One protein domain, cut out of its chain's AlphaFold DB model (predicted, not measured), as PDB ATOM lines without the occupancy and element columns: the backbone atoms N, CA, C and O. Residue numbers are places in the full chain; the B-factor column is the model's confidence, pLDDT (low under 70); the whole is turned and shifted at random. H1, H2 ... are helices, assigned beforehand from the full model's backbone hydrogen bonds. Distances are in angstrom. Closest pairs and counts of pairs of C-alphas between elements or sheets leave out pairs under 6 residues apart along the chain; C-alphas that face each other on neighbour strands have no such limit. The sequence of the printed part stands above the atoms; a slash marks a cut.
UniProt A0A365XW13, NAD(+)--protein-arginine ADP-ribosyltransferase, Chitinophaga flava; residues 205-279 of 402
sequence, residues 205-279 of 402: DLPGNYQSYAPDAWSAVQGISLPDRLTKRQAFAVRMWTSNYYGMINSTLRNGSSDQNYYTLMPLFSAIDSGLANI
ATOM      1  N   ASP A 205       5.929 -11.394 -14.333       95.31
ATOM      2  CA  ASP A 205       5.823 -10.094 -14.978       95.31
ATOM      3  C   ASP A 205       7.084  -9.271 -14.689       95.31
ATOM      4  O   ASP A 205       7.130  -8.470 -13.755       95.31
ATOM      5  N   LEU A 206       8.161  -9.566 -15.425       97.06
ATOM      6  CA  LEU A 206       9.432  -8.848 -15.307       97.06
ATOM      7  C   LEU A 206       9.489  -7.673 -16.300       97.06
ATOM      8  O   LEU A 206       8.912  -7.749 -17.385       97.06
ATOM      9  N   PRO A 207      10.213  -6.588 -15.965       97.06
ATOM     10  CA  PRO A 207      10.239  -5.363 -16.761       97.06
ATOM     11  C   PRO A 207      10.786  -5.555 -18.182       97.06
ATOM     12  O   PRO A 207      11.534  -6.489 -18.480       97.06
ATOM     13  N   GLY A 208      10.474  -4.598 -19.058       95.00
ATOM     14  CA  GLY A 208      10.877  -4.620 -20.464       95.00
ATOM     15  C   GLY A 208      10.074  -5.638 -21.270       95.00
ATOM     16  O   GLY A 208       8.888  -5.829 -21.036       95.00
ATOM     17  N   ASN A 209      10.724  -6.299 -22.225       94.56
ATOM     18  CA  ASN A 209      10.053  -7.224 -23.143       94.56
ATOM     19  C   ASN A 209      10.187  -8.685 -22.680       94.56
ATOM     20  O   ASN A 209      10.306  -9.581 -23.512       94.56
ATOM     21  N   TYR A 210      10.228  -8.935 -21.367       97.88
ATOM     22  CA  TYR A 210      10.504 -10.262 -20.807       97.88
ATOM     23  C   TYR A 210       9.587 -11.347 -21.388       97.88
ATOM     24  O   TYR A 210      10.059 -12.372 -21.883       97.88
ATOM     25  N   GLN A 211       8.278 -11.081 -21.420       96.94
ATOM     26  CA  GLN A 211       7.265 -12.018 -21.911       96.94
ATOM     27  C   GLN A 211       7.371 -12.293 -23.412       96.94
ATOM     28  O   GLN A 211       6.823 -13.283 -23.885       96.94
ATOM     29  N   SER A 212       8.079 -11.448 -24.169       96.81
ATOM     30  CA  SER A 212       8.348 -11.708 -25.588       96.81
ATOM     31  C   SER A 212       9.426 -12.776 -25.796       96.81
ATOM     32  O   SER A 212       9.489 -13.347 -26.876       96.81
ATOM     33  N   TYR A 213      10.263 -13.053 -24.789       97.75
ATOM     34  CA  TYR A 213      11.366 -14.019 -24.884       97.75
ATOM     35  C   TYR A 213      11.149 -15.267 -24.019       97.75
ATOM     36  O   TYR A 213      11.584 -16.357 -24.394       97.75
ATOM     37  N   ALA A 214      10.470 -15.132 -22.874       98.25
ATOM     38  CA  ALA A 214      10.334 -16.210 -21.895       98.25
ATOM     39  C   ALA A 214       9.659 -17.490 -22.436       98.25
ATOM     40  O   ALA A 214      10.213 -18.570 -22.210       98.25
ATOM     41  N   PRO A 215       8.539 -17.436 -23.186       97.88
ATOM     42  CA  PRO A 215       7.904 -18.649 -23.708       97.88
ATOM     43  C   PRO A 215       8.822 -19.450 -24.642       97.88
ATOM     44  O   PRO A 215       8.956 -20.667 -24.485       97.88
ATOM     45  N   ASP A 216       9.507 -18.765 -25.558       97.38
ATOM     46  CA  ASP A 216      10.407 -19.387 -26.532       97.38
ATOM     47  C   ASP A 216      11.662 -19.949 -25.857       97.38
ATOM     48  O   ASP A 216      12.087 -21.071 -26.151       97.38
ATOM     49  N   ALA A 217      12.239 -19.209 -24.904       98.12
ATOM     50  CA  ALA A 217      13.365 -19.689 -24.112       98.12
ATOM     51  C   ALA A 217      12.984 -20.942 -23.311       98.12
ATOM     52  O   ALA A 217      13.724 -21.927 -23.327       98.12
ATOM     53  N   TRP A 218      11.817 -20.941 -22.658       98.31
ATOM     54  CA  TRP A 218      11.343 -22.081 -21.874       98.31
ATOM     55  C   TRP A 218      11.049 -23.307 -22.738       98.31
ATOM     56  O   TRP A 218      11.454 -24.415 -22.380       98.31
ATOM     57  N   SER A 219      10.383 -23.111 -23.878       98.06
ATOM     58  CA  SER A 219      10.077 -24.178 -24.834       98.06
ATOM     59  C   SER A 219      11.353 -24.833 -25.359       98.06
ATOM     60  O   SER A 219      11.499 -26.056 -25.298       98.06
ATOM     61  N   ALA A 220      12.327 -24.021 -25.780       97.38
ATOM     62  CA  ALA A 220      13.591 -24.510 -26.308       97.38
ATOM     63  C   ALA A 220      14.352 -25.367 -25.288       97.38
ATOM     64  O   ALA A 220      14.784 -26.472 -25.622       97.38
ATOM     65  N   VAL A 221      14.474 -24.917 -24.030       97.94
ATOM     66  CA  VAL A 221      15.252 -25.671 -23.034       97.94
ATOM     67  C   VAL A 221      14.638 -27.017 -22.680       97.94
ATOM     68  O   VAL A 221      15.378 -27.869 -22.197       97.94
ATOM     69  N   GLN A 222      13.349 -27.271 -22.947       97.38
ATOM     70  CA  GLN A 222      12.759 -28.598 -22.722       97.38
ATOM     71  C   GLN A 222      13.457 -29.671 -23.565       97.38
ATOM     72  O   GLN A 222      13.771 -30.738 -23.037       97.38
ATOM     73  N   GLY A 223      13.777 -29.355 -24.824       94.50
ATOM     74  CA  GLY A 223      14.409 -30.275 -25.776       94.50
ATOM     75  C   GLY A 223      15.934 -30.378 -25.681       94.50
ATOM     76  O   GLY A 223      16.517 -31.246 -26.322       94.50
ATOM     77  N   ILE A 224      16.595 -29.519 -24.897       95.44
ATOM     78  CA  ILE A 224      18.062 -29.527 -24.766       95.44
ATOM     79  C   ILE A 224      18.496 -30.614 -23.774       95.44
ATOM     80  O   ILE A 224      17.988 -30.679 -22.648       95.44
ATOM     81  N   SER A 225      19.469 -31.438 -24.169       95.38
ATOM     82  CA  SER A 225      20.201 -32.308 -23.242       95.38
ATOM     83  C   SER A 225      21.131 -31.446 -22.394       95.38
ATOM     84  O   SER A 225      22.076 -30.857 -22.919       95.38
ATOM     85  N   LEU A 226      20.840 -31.329 -21.102       96.44
ATOM     86  CA  LEU A 226      21.612 -30.483 -20.195       96.44
ATOM     87  C   LEU A 226      22.796 -31.258 -19.600       96.44
ATOM     88  O   LEU A 226      22.670 -32.466 -19.393       96.44
ATOM     89  N   PRO A 227      23.917 -30.585 -19.287       94.12
ATOM     90  CA  PRO A 227      24.959 -31.153 -18.437       94.12
ATOM     91  C   PRO A 227      24.400 -31.599 -17.077       94.12
ATOM     92  O   PRO A 227      23.498 -30.953 -16.545       94.12
ATOM     93  N   ASP A 228      24.999 -32.631 -16.477       89.25
ATOM     94  CA  ASP A 228      24.507 -33.323 -15.267       89.25
ATOM     95  C   ASP A 228      24.223 -32.425 -14.052       89.25
ATOM     96  O   ASP A 228      23.503 -32.815 -13.141       89.25
ATOM     97  N   ARG A 229      24.817 -31.232 -13.995       93.69
ATOM     98  CA  ARG A 229      24.700 -30.306 -12.857       93.69
ATOM     99  C   ARG A 229      23.677 -29.192 -13.066       93.69
ATOM    100  O   ARG A 229      23.434 -28.430 -12.134       93.69
ATOM    101  N   LEU A 230      23.103 -29.082 -14.263       96.38
ATOM    102  CA  LEU A 230      22.301 -27.936 -14.675       96.38
ATOM    103  C   LEU A 230      20.809 -28.277 -14.722       96.38
ATOM    104  O   LEU A 230      20.389 -29.233 -15.374       96.38
ATOM    105  N   THR A 231      19.981 -27.456 -14.078       97.06
ATOM    106  CA  THR A 231      18.520 -27.624 -14.102       97.06
ATOM    107  C   THR A 231      17.884 -26.916 -15.304       97.06
ATOM    108  O   THR A 231      18.463 -26.012 -15.910       97.06
ATOM    109  N   LYS A 232      16.631 -27.260 -15.630       97.56
ATOM    110  CA  LYS A 232      15.861 -26.558 -16.676       97.56
ATOM    111  C   LYS A 232      15.590 -25.092 -16.315       97.56
ATOM    112  O   LYS A 232      15.574 -24.256 -17.212       97.56
ATOM    113  N   ARG A 233      15.418 -24.767 -15.027       97.62
ATOM    114  CA  ARG A 233      15.225 -23.387 -14.541       97.62
ATOM    115  C   ARG A 233      16.485 -22.544 -14.754       97.62
ATOM    116  O   ARG A 233      16.395 -21.431 -15.266       97.62
ATOM    117  N   GLN A 234      17.647 -23.095 -14.418       98.38
ATOM    118  CA  GLN A 234      18.948 -22.466 -14.647       98.38
ATOM    119  C   GLN A 234      19.244 -22.309 -16.144       98.38
ATOM    120  O   GLN A 234      19.563 -21.215 -16.605       98.38
ATOM    121  N   ALA A 235      19.054 -23.375 -16.927       98.56
ATOM    122  CA  ALA A 235      19.227 -23.358 -18.377       98.56
ATOM    123  C   ALA A 235      18.330 -22.315 -19.062       98.56
ATOM    124  O   ALA A 235      18.784 -21.581 -19.938       98.56
ATOM    125  N   PHE A 236      17.066 -22.221 -18.635       98.69
ATOM    126  CA  PHE A 236      16.127 -21.195 -19.082       98.69
ATOM    127  C   PHE A 236      16.670 -19.789 -18.842       98.69
ATOM    128  O   PHE A 236      16.664 -18.968 -19.754       98.69
ATOM    129  N   ALA A 237      17.157 -19.513 -17.633       98.62
ATOM    130  CA  ALA A 237      17.635 -18.191 -17.259       98.62
ATOM    131  C   ALA A 237      18.896 -17.783 -18.039       98.62
ATOM    132  O   ALA A 237      18.975 -16.659 -18.534       98.62
ATOM    133  N   VAL A 238      19.843 -18.708 -18.231       98.69
ATOM    134  CA  VAL A 238      21.024 -18.468 -19.080       98.69
ATOM    135  C   VAL A 238      20.605 -18.235 -20.536       98.69
ATOM    136  O   VAL A 238      21.057 -17.279 -21.159       98.69
ATOM    137  N   ARG A 239      19.665 -19.023 -21.076       98.50
ATOM    138  CA  ARG A 239      19.127 -18.797 -22.427       98.50
ATOM    139  C   ARG A 239      18.406 -17.452 -22.555       98.50
ATOM    140  O   ARG A 239      18.565 -16.780 -23.572       98.50
ATOM    141  N   MET A 240      17.645 -17.038 -21.541       98.31
ATOM    142  CA  MET A 240      17.020 -15.712 -21.495       98.31
ATOM    143  C   MET A 240      18.061 -14.612 -21.641       98.31
ATOM    144  O   MET A 240      17.837 -13.664 -22.392       98.31
ATOM    145  N   TRP A 241      19.208 -14.761 -20.977       98.25
ATOM    146  CA  TRP A 241      20.321 -13.843 -21.146       98.25
ATOM    147  C   TRP A 241      20.850 -13.849 -22.588       98.25
ATOM    148  O   TRP A 241      21.034 -12.781 -23.134       98.25
ATOM    149  N   THR A 242      20.969 -14.986 -23.280       97.88
ATOM    150  CA  THR A 242      21.453 -14.988 -24.686       97.88
ATOM    151  C   THR A 242      20.499 -14.334 -25.697       97.88
ATOM    152  O   THR A 242      20.877 -14.057 -26.832       97.88
ATOM    153  N   SER A 243      19.245 -14.083 -25.313       97.38
ATOM    154  CA  SER A 243      18.295 -13.322 -26.130       97.38
ATOM    155  C   SER A 243      18.578 -11.819 -26.059       97.38
ATOM    156  O   SER A 243      19.320 -11.355 -25.201       97.38
ATOM    157  N   ASN A 244      17.874 -11.007 -26.849       97.12
ATOM    158  CA  ASN A 244      17.957  -9.542 -26.750       97.12
ATOM    159  C   ASN A 244      17.575  -8.974 -25.360       97.12
ATOM    160  O   ASN A 244      17.743  -7.778 -25.113       97.12
ATOM    161  N   TYR A 245      17.075  -9.801 -24.434       98.06
ATOM    162  CA  TYR A 245      16.841  -9.418 -23.046       98.06
ATOM    163  C   TYR A 245      18.129  -9.180 -22.227       98.06
ATOM    164  O   TYR A 245      18.041  -8.535 -21.178       98.06
ATOM    165  N   TYR A 246      19.327  -9.583 -22.701       97.31
ATOM    166  CA  TYR A 246      20.596  -9.231 -22.026       97.31
ATOM    167  C   TYR A 246      20.732  -7.729 -21.779       97.31
ATOM    168  O   TYR A 246      21.368  -7.331 -20.804       97.31
ATOM    169  N   GLY A 247      20.163  -6.894 -22.658       96.75
ATOM    170  CA  GLY A 247      20.230  -5.440 -22.548       96.75
ATOM    171  C   GLY A 247      19.631  -4.945 -21.233       96.75
ATOM    172  O   GLY A 247      20.301  -4.213 -20.512       96.75
ATOM    173  N   MET A 248      18.425  -5.420 -20.896       97.56
ATOM    174  CA  MET A 248      17.736  -5.120 -19.632       97.56
ATOM    175  C   MET A 248      18.516  -5.667 -18.431       97.56
ATOM    176  O   MET A 248      18.755  -4.951 -17.462       97.56
ATOM    177  N   ILE A 249      18.959  -6.929 -18.511       98.06
ATOM    178  CA  ILE A 249      19.716  -7.577 -17.431       98.06
ATOM    179  C   ILE A 249      20.985  -6.778 -17.109       98.06
ATOM    180  O   ILE A 249      21.211  -6.393 -15.962       98.06
ATOM    181  N   ASN A 250      21.806  -6.503 -18.123       97.12
ATOM    182  CA  ASN A 250      23.084  -5.834 -17.930       97.12
ATOM    183  C   ASN A 250      22.922  -4.351 -17.583       97.12
ATOM    184  O   ASN A 250      23.714  -3.859 -16.785       97.12
ATOM    185  N   SER A 251      21.918  -3.637 -18.111       95.69
ATOM    186  CA  SER A 251      21.677  -2.248 -17.692       95.69
ATOM    187  C   SER A 251      21.309  -2.168 -16.215       95.69
ATOM    188  O   SER A 251      21.889  -1.369 -15.483       95.69
ATOM    189  N   THR A 252      20.408  -3.041 -15.755       96.88
ATOM    190  CA  THR A 252      19.986  -3.049 -14.353       96.88
ATOM    191  C   THR A 252      21.121  -3.456 -13.418       96.88
ATOM    192  O   THR A 252      21.293  -2.845 -12.368       96.88
ATOM    193  N   LEU A 253      21.940  -4.442 -13.797       95.25
ATOM    194  CA  LEU A 253      23.105  -4.835 -12.998       95.25
ATOM    195  C   LEU A 253      24.145  -3.717 -12.877       95.25
ATOM    196  O   LEU A 253      24.647  -3.482 -11.781       95.25
ATOM    197  N   ARG A 254      24.437  -2.997 -13.967       93.06
ATOM    198  CA  ARG A 254      25.414  -1.894 -13.956       93.06
ATOM    199  C   ARG A 254      24.945  -0.699 -13.129       93.06
ATOM    200  O   ARG A 254      25.761  -0.052 -12.489       93.06
ATOM    201  N   ASN A 255      23.639  -0.453 -13.073       91.88
ATOM    202  CA  ASN A 255      23.050   0.561 -12.195       91.88
ATOM    203  C   ASN A 255      22.910   0.088 -10.728       91.88
ATOM    204  O   ASN A 255      22.663   0.898  -9.829       91.88
ATOM    205  N   GLY A 256      23.072  -1.212 -10.461       89.44
ATOM    206  CA  GLY A 256      22.989  -1.797  -9.124       89.44
ATOM    207  C   GLY A 256      21.649  -1.538  -8.431       89.44
ATOM    208  O   GLY A 256      20.621  -1.334  -9.072       89.44
ATOM    209  N   SER A 257      21.658  -1.491  -7.098       86.56
ATOM    210  CA  SER A 257      20.455  -1.262  -6.280       86.56
ATOM    211  C   SER A 257      19.823   0.126  -6.448       86.56
ATOM    212  O   SER A 257      18.764   0.375  -5.877       86.56
ATOM    213  N   SER A 258      20.459   1.033  -7.198       88.81
ATOM    214  CA  SER A 258      19.864   2.323  -7.567       88.81
ATOM    215  C   SER A 258      18.865   2.206  -8.726       88.81
ATOM    216  O   SER A 258      18.029   3.089  -8.910       88.81
ATOM    217  N   ASP A 259      18.914   1.105  -9.484       94.06
ATOM    218  CA  ASP A 259      17.931   0.807 -10.519       94.06
ATOM    219  C   ASP A 259      16.624   0.318  -9.893       94.06
ATOM    220  O   ASP A 259      16.601  -0.646  -9.123       94.06
ATOM    221  N   GLN A 260      15.508   0.936 -10.279       94.81
ATOM    222  CA  GLN A 260      14.175   0.553  -9.805       94.81
ATOM    223  C   GLN A 260      13.819  -0.915 -10.102       94.81
ATOM    224  O   GLN A 260      13.003  -1.505  -9.397       94.81
ATOM    225  N   ASN A 261      14.428  -1.517 -11.129       96.25
ATOM    226  CA  ASN A 261      14.170  -2.894 -11.539       96.25
ATOM    227  C   ASN A 261      15.089  -3.912 -10.856       96.25
ATOM    228  O   ASN A 261      14.873  -5.114 -11.023       96.25
ATOM    229  N   TYR A 262      16.103  -3.469 -10.101       94.00
ATOM    230  CA  TYR A 262      17.129  -4.351  -9.539       94.00
ATOM    231  C   TYR A 262      16.515  -5.481  -8.716       94.00
ATOM    232  O   TYR A 262      16.746  -6.657  -8.995       94.00
ATOM    233  N   TYR A 263      15.659  -5.140  -7.752       91.06
ATOM    234  CA  TYR A 263      15.033  -6.135  -6.885       91.06
ATOM    235  C   TYR A 263      14.013  -7.017  -7.612       91.06
ATOM    236  O   TYR A 263      13.941  -8.214  -7.335       91.06
ATOM    237  N   THR A 264      13.293  -6.465  -8.591       94.88
ATOM    238  CA  THR A 264      12.335  -7.212  -9.421       94.88
ATOM    239  C   THR A 264      13.026  -8.284 -10.267       94.88
ATOM    240  O   THR A 264      12.473  -9.363 -10.457       94.88
ATOM    241  N   LEU A 265      14.252  -8.029 -10.738       97.12
ATOM    242  CA  LEU A 265      15.024  -8.969 -11.560       97.12
ATOM    243  C   LEU A 265      15.867  -9.976 -10.758       97.12
ATOM    244  O   LEU A 265      16.434 -10.896 -11.353       97.12
ATOM    245  N   MET A 266      15.910  -9.882  -9.423       95.38
ATOM    246  CA  MET A 266      16.655 -10.829  -8.574       95.38
ATOM    247  C   MET A 266      16.344 -12.315  -8.831       95.38
ATOM    248  O   MET A 266      17.302 -13.093  -8.873       95.38
ATOM    249  N   PRO A 267      15.082 -12.753  -9.053       97.44
ATOM    250  CA  PRO A 267      14.792 -14.153  -9.367       97.44
ATOM    251  C   PRO A 267      15.529 -14.650 -10.615       97.44
ATOM    252  O   PRO A 267      15.975 -15.800 -10.650       97.44
ATOM    253  N   LEU A 268      15.671 -13.780 -11.621       98.19
ATOM    254  CA  LEU A 268      16.356 -14.088 -12.869       98.19
ATOM    255  C   LEU A 268      17.875 -14.077 -12.681       98.19
ATOM    256  O   LEU A 268      18.528 -15.026 -13.101       98.19
ATOM    257  N   PHE A 269      18.432 -13.070 -11.999       97.62
ATOM    258  CA  PHE A 269      19.876 -13.017 -11.728       97.62
ATOM    259  C   PHE A 269      20.330 -14.225 -10.911       97.62
ATOM    260  O   PHE A 269      21.296 -14.883 -11.273       97.62
ATOM    261  N   SER A 270      19.578 -14.590  -9.870       96.19
ATOM    262  CA  SER A 270      19.849 -15.779  -9.056       96.19
ATOM    263  C   SER A 270      19.863 -17.070  -9.892       96.19
ATOM    264  O   SER A 270      20.719 -17.934  -9.693       96.19
ATOM    265  N   ALA A 271      18.949 -17.206 -10.860       98.31
ATOM    266  CA  ALA A 271      18.898 -18.365 -11.750       98.31
ATOM    267  C   ALA A 271      20.053 -18.399 -12.770       98.31
ATOM    268  O   ALA A 271      20.566 -19.479 -13.060       98.31
ATOM    269  N   ILE A 272      20.483 -17.241 -13.287       98.56
ATOM    270  CA  ILE A 272      21.662 -17.144 -14.163       98.56
ATOM    271  C   ILE A 272      22.930 -17.460 -13.364       98.56
ATOM    272  O   ILE A 272      23.708 -18.312 -13.781       98.56
ATOM    273  N   ASP A 273      23.113 -16.822 -12.204       97.19
ATOM    274  CA  ASP A 273      24.294 -16.980 -11.350       97.19
ATOM    275  C   ASP A 273      24.497 -18.452 -10.960       97.19
ATOM    276  O   ASP A 273      25.587 -19.000 -11.116       97.19
ATOM    277  N   SER A 274      23.433 -19.116 -10.494       96.56
ATOM    278  CA  SER A 274      23.483 -20.544 -10.147       96.56
ATOM    279  C   SER A 274      23.661 -21.451 -11.363       96.56
ATOM    280  O   SER A 274      24.357 -22.463 -11.279       96.56
ATOM    281  N   GLY A 275      23.078 -21.090 -12.509       97.62
ATOM    282  CA  GLY A 275      23.273 -21.818 -13.757       97.62
ATOM    283  C   GLY A 275      24.723 -21.797 -14.219       97.62
ATOM    284  O   GLY A 275      25.286 -22.854 -14.487       97.62
ATOM    285  N   LEU A 276      25.351 -20.620 -14.234       97.44
ATOM    286  CA  LEU A 276      26.770 -20.479 -14.560       97.44
ATOM    287  C   LEU A 276      27.645 -21.255 -13.576       97.44
ATOM    288  O   LEU A 276      28.476 -22.047 -14.008       97.44
ATOM    289  N   ALA A 277      27.384 -21.144 -12.271       94.69
ATOM    290  CA  ALA A 277      28.132 -21.878 -11.248       94.69
ATOM    291  C   ALA A 277      28.054 -23.415 -11.393       94.69
ATOM    292  O   ALA A 277      28.939 -24.126 -10.913       94.69
ATOM    293  N   ASN A 278      27.018 -23.938 -12.058       96.19
ATOM    294  CA  ASN A 278      26.849 -25.364 -12.338       96.19
ATOM    295  C   ASN A 278      27.367 -25.802 -13.721       96.19
ATOM    296  O   ASN A 278      27.447 -27.005 -13.981       96.19
ATOM    297  N   ILE A 279      27.748 -24.871 -14.599       96.31
ATOM    298  CA  ILE A 279      28.411 -25.180 -15.872       96.31
ATOM    299  C   ILE A 279      29.915 -25.319 -15.619       96.31
ATOM    300  O   ILE A 279      30.503 -24.589 -14.823       96.31
TER     301      ILE A 279
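AT A GLANCE: This is residues 205 to 279 of the 402 residues of the protein "NAD(+)--protein-arginine ADP-ribosyltransferase" of Chitinophaga flava (UniProt A0A365XW13). H2 lies in the middle, with H1 packed on one side, H4 crossing it on the other, and H3 packed on the first part of H4. The printed part has 75 residues with four named helices, H1 to H4, and is all helix. It is compact, with a radius of gyration of the C-alphas of 12.3 A, spanning 37 by 25 by 17 A.

HOW THE PARTS SIT: H4, residues 262 to 278, touches H2, residues 232 to 242, closest at C-alphas 275 and 234, 4.5 A. Its residues 262 to 269 alone touch H3, residues 246 to 258, closest at C-alphas 262 and 252, 5.7 A. H2 touches H1, residues 210 to 223, closest at C-alphas 236 and 218, 5.6 A. H1 is apart from H3 and H4. In H2 every O i to N i+4 pair is within hydrogen-bond range; in H1 7 of 10, H3 7 of 9, H4 11 of 13.

IN THESE COORDINATES: H1 begins at C-alpha 210 (10.504, -10.262, -20.807). H4, 23.3 A from first to last C-alpha, ends at (26.849, -25.364, -12.338).

THE WHOLE: The printed part has no cut and no long link; no printed residue is under pLDDT 70.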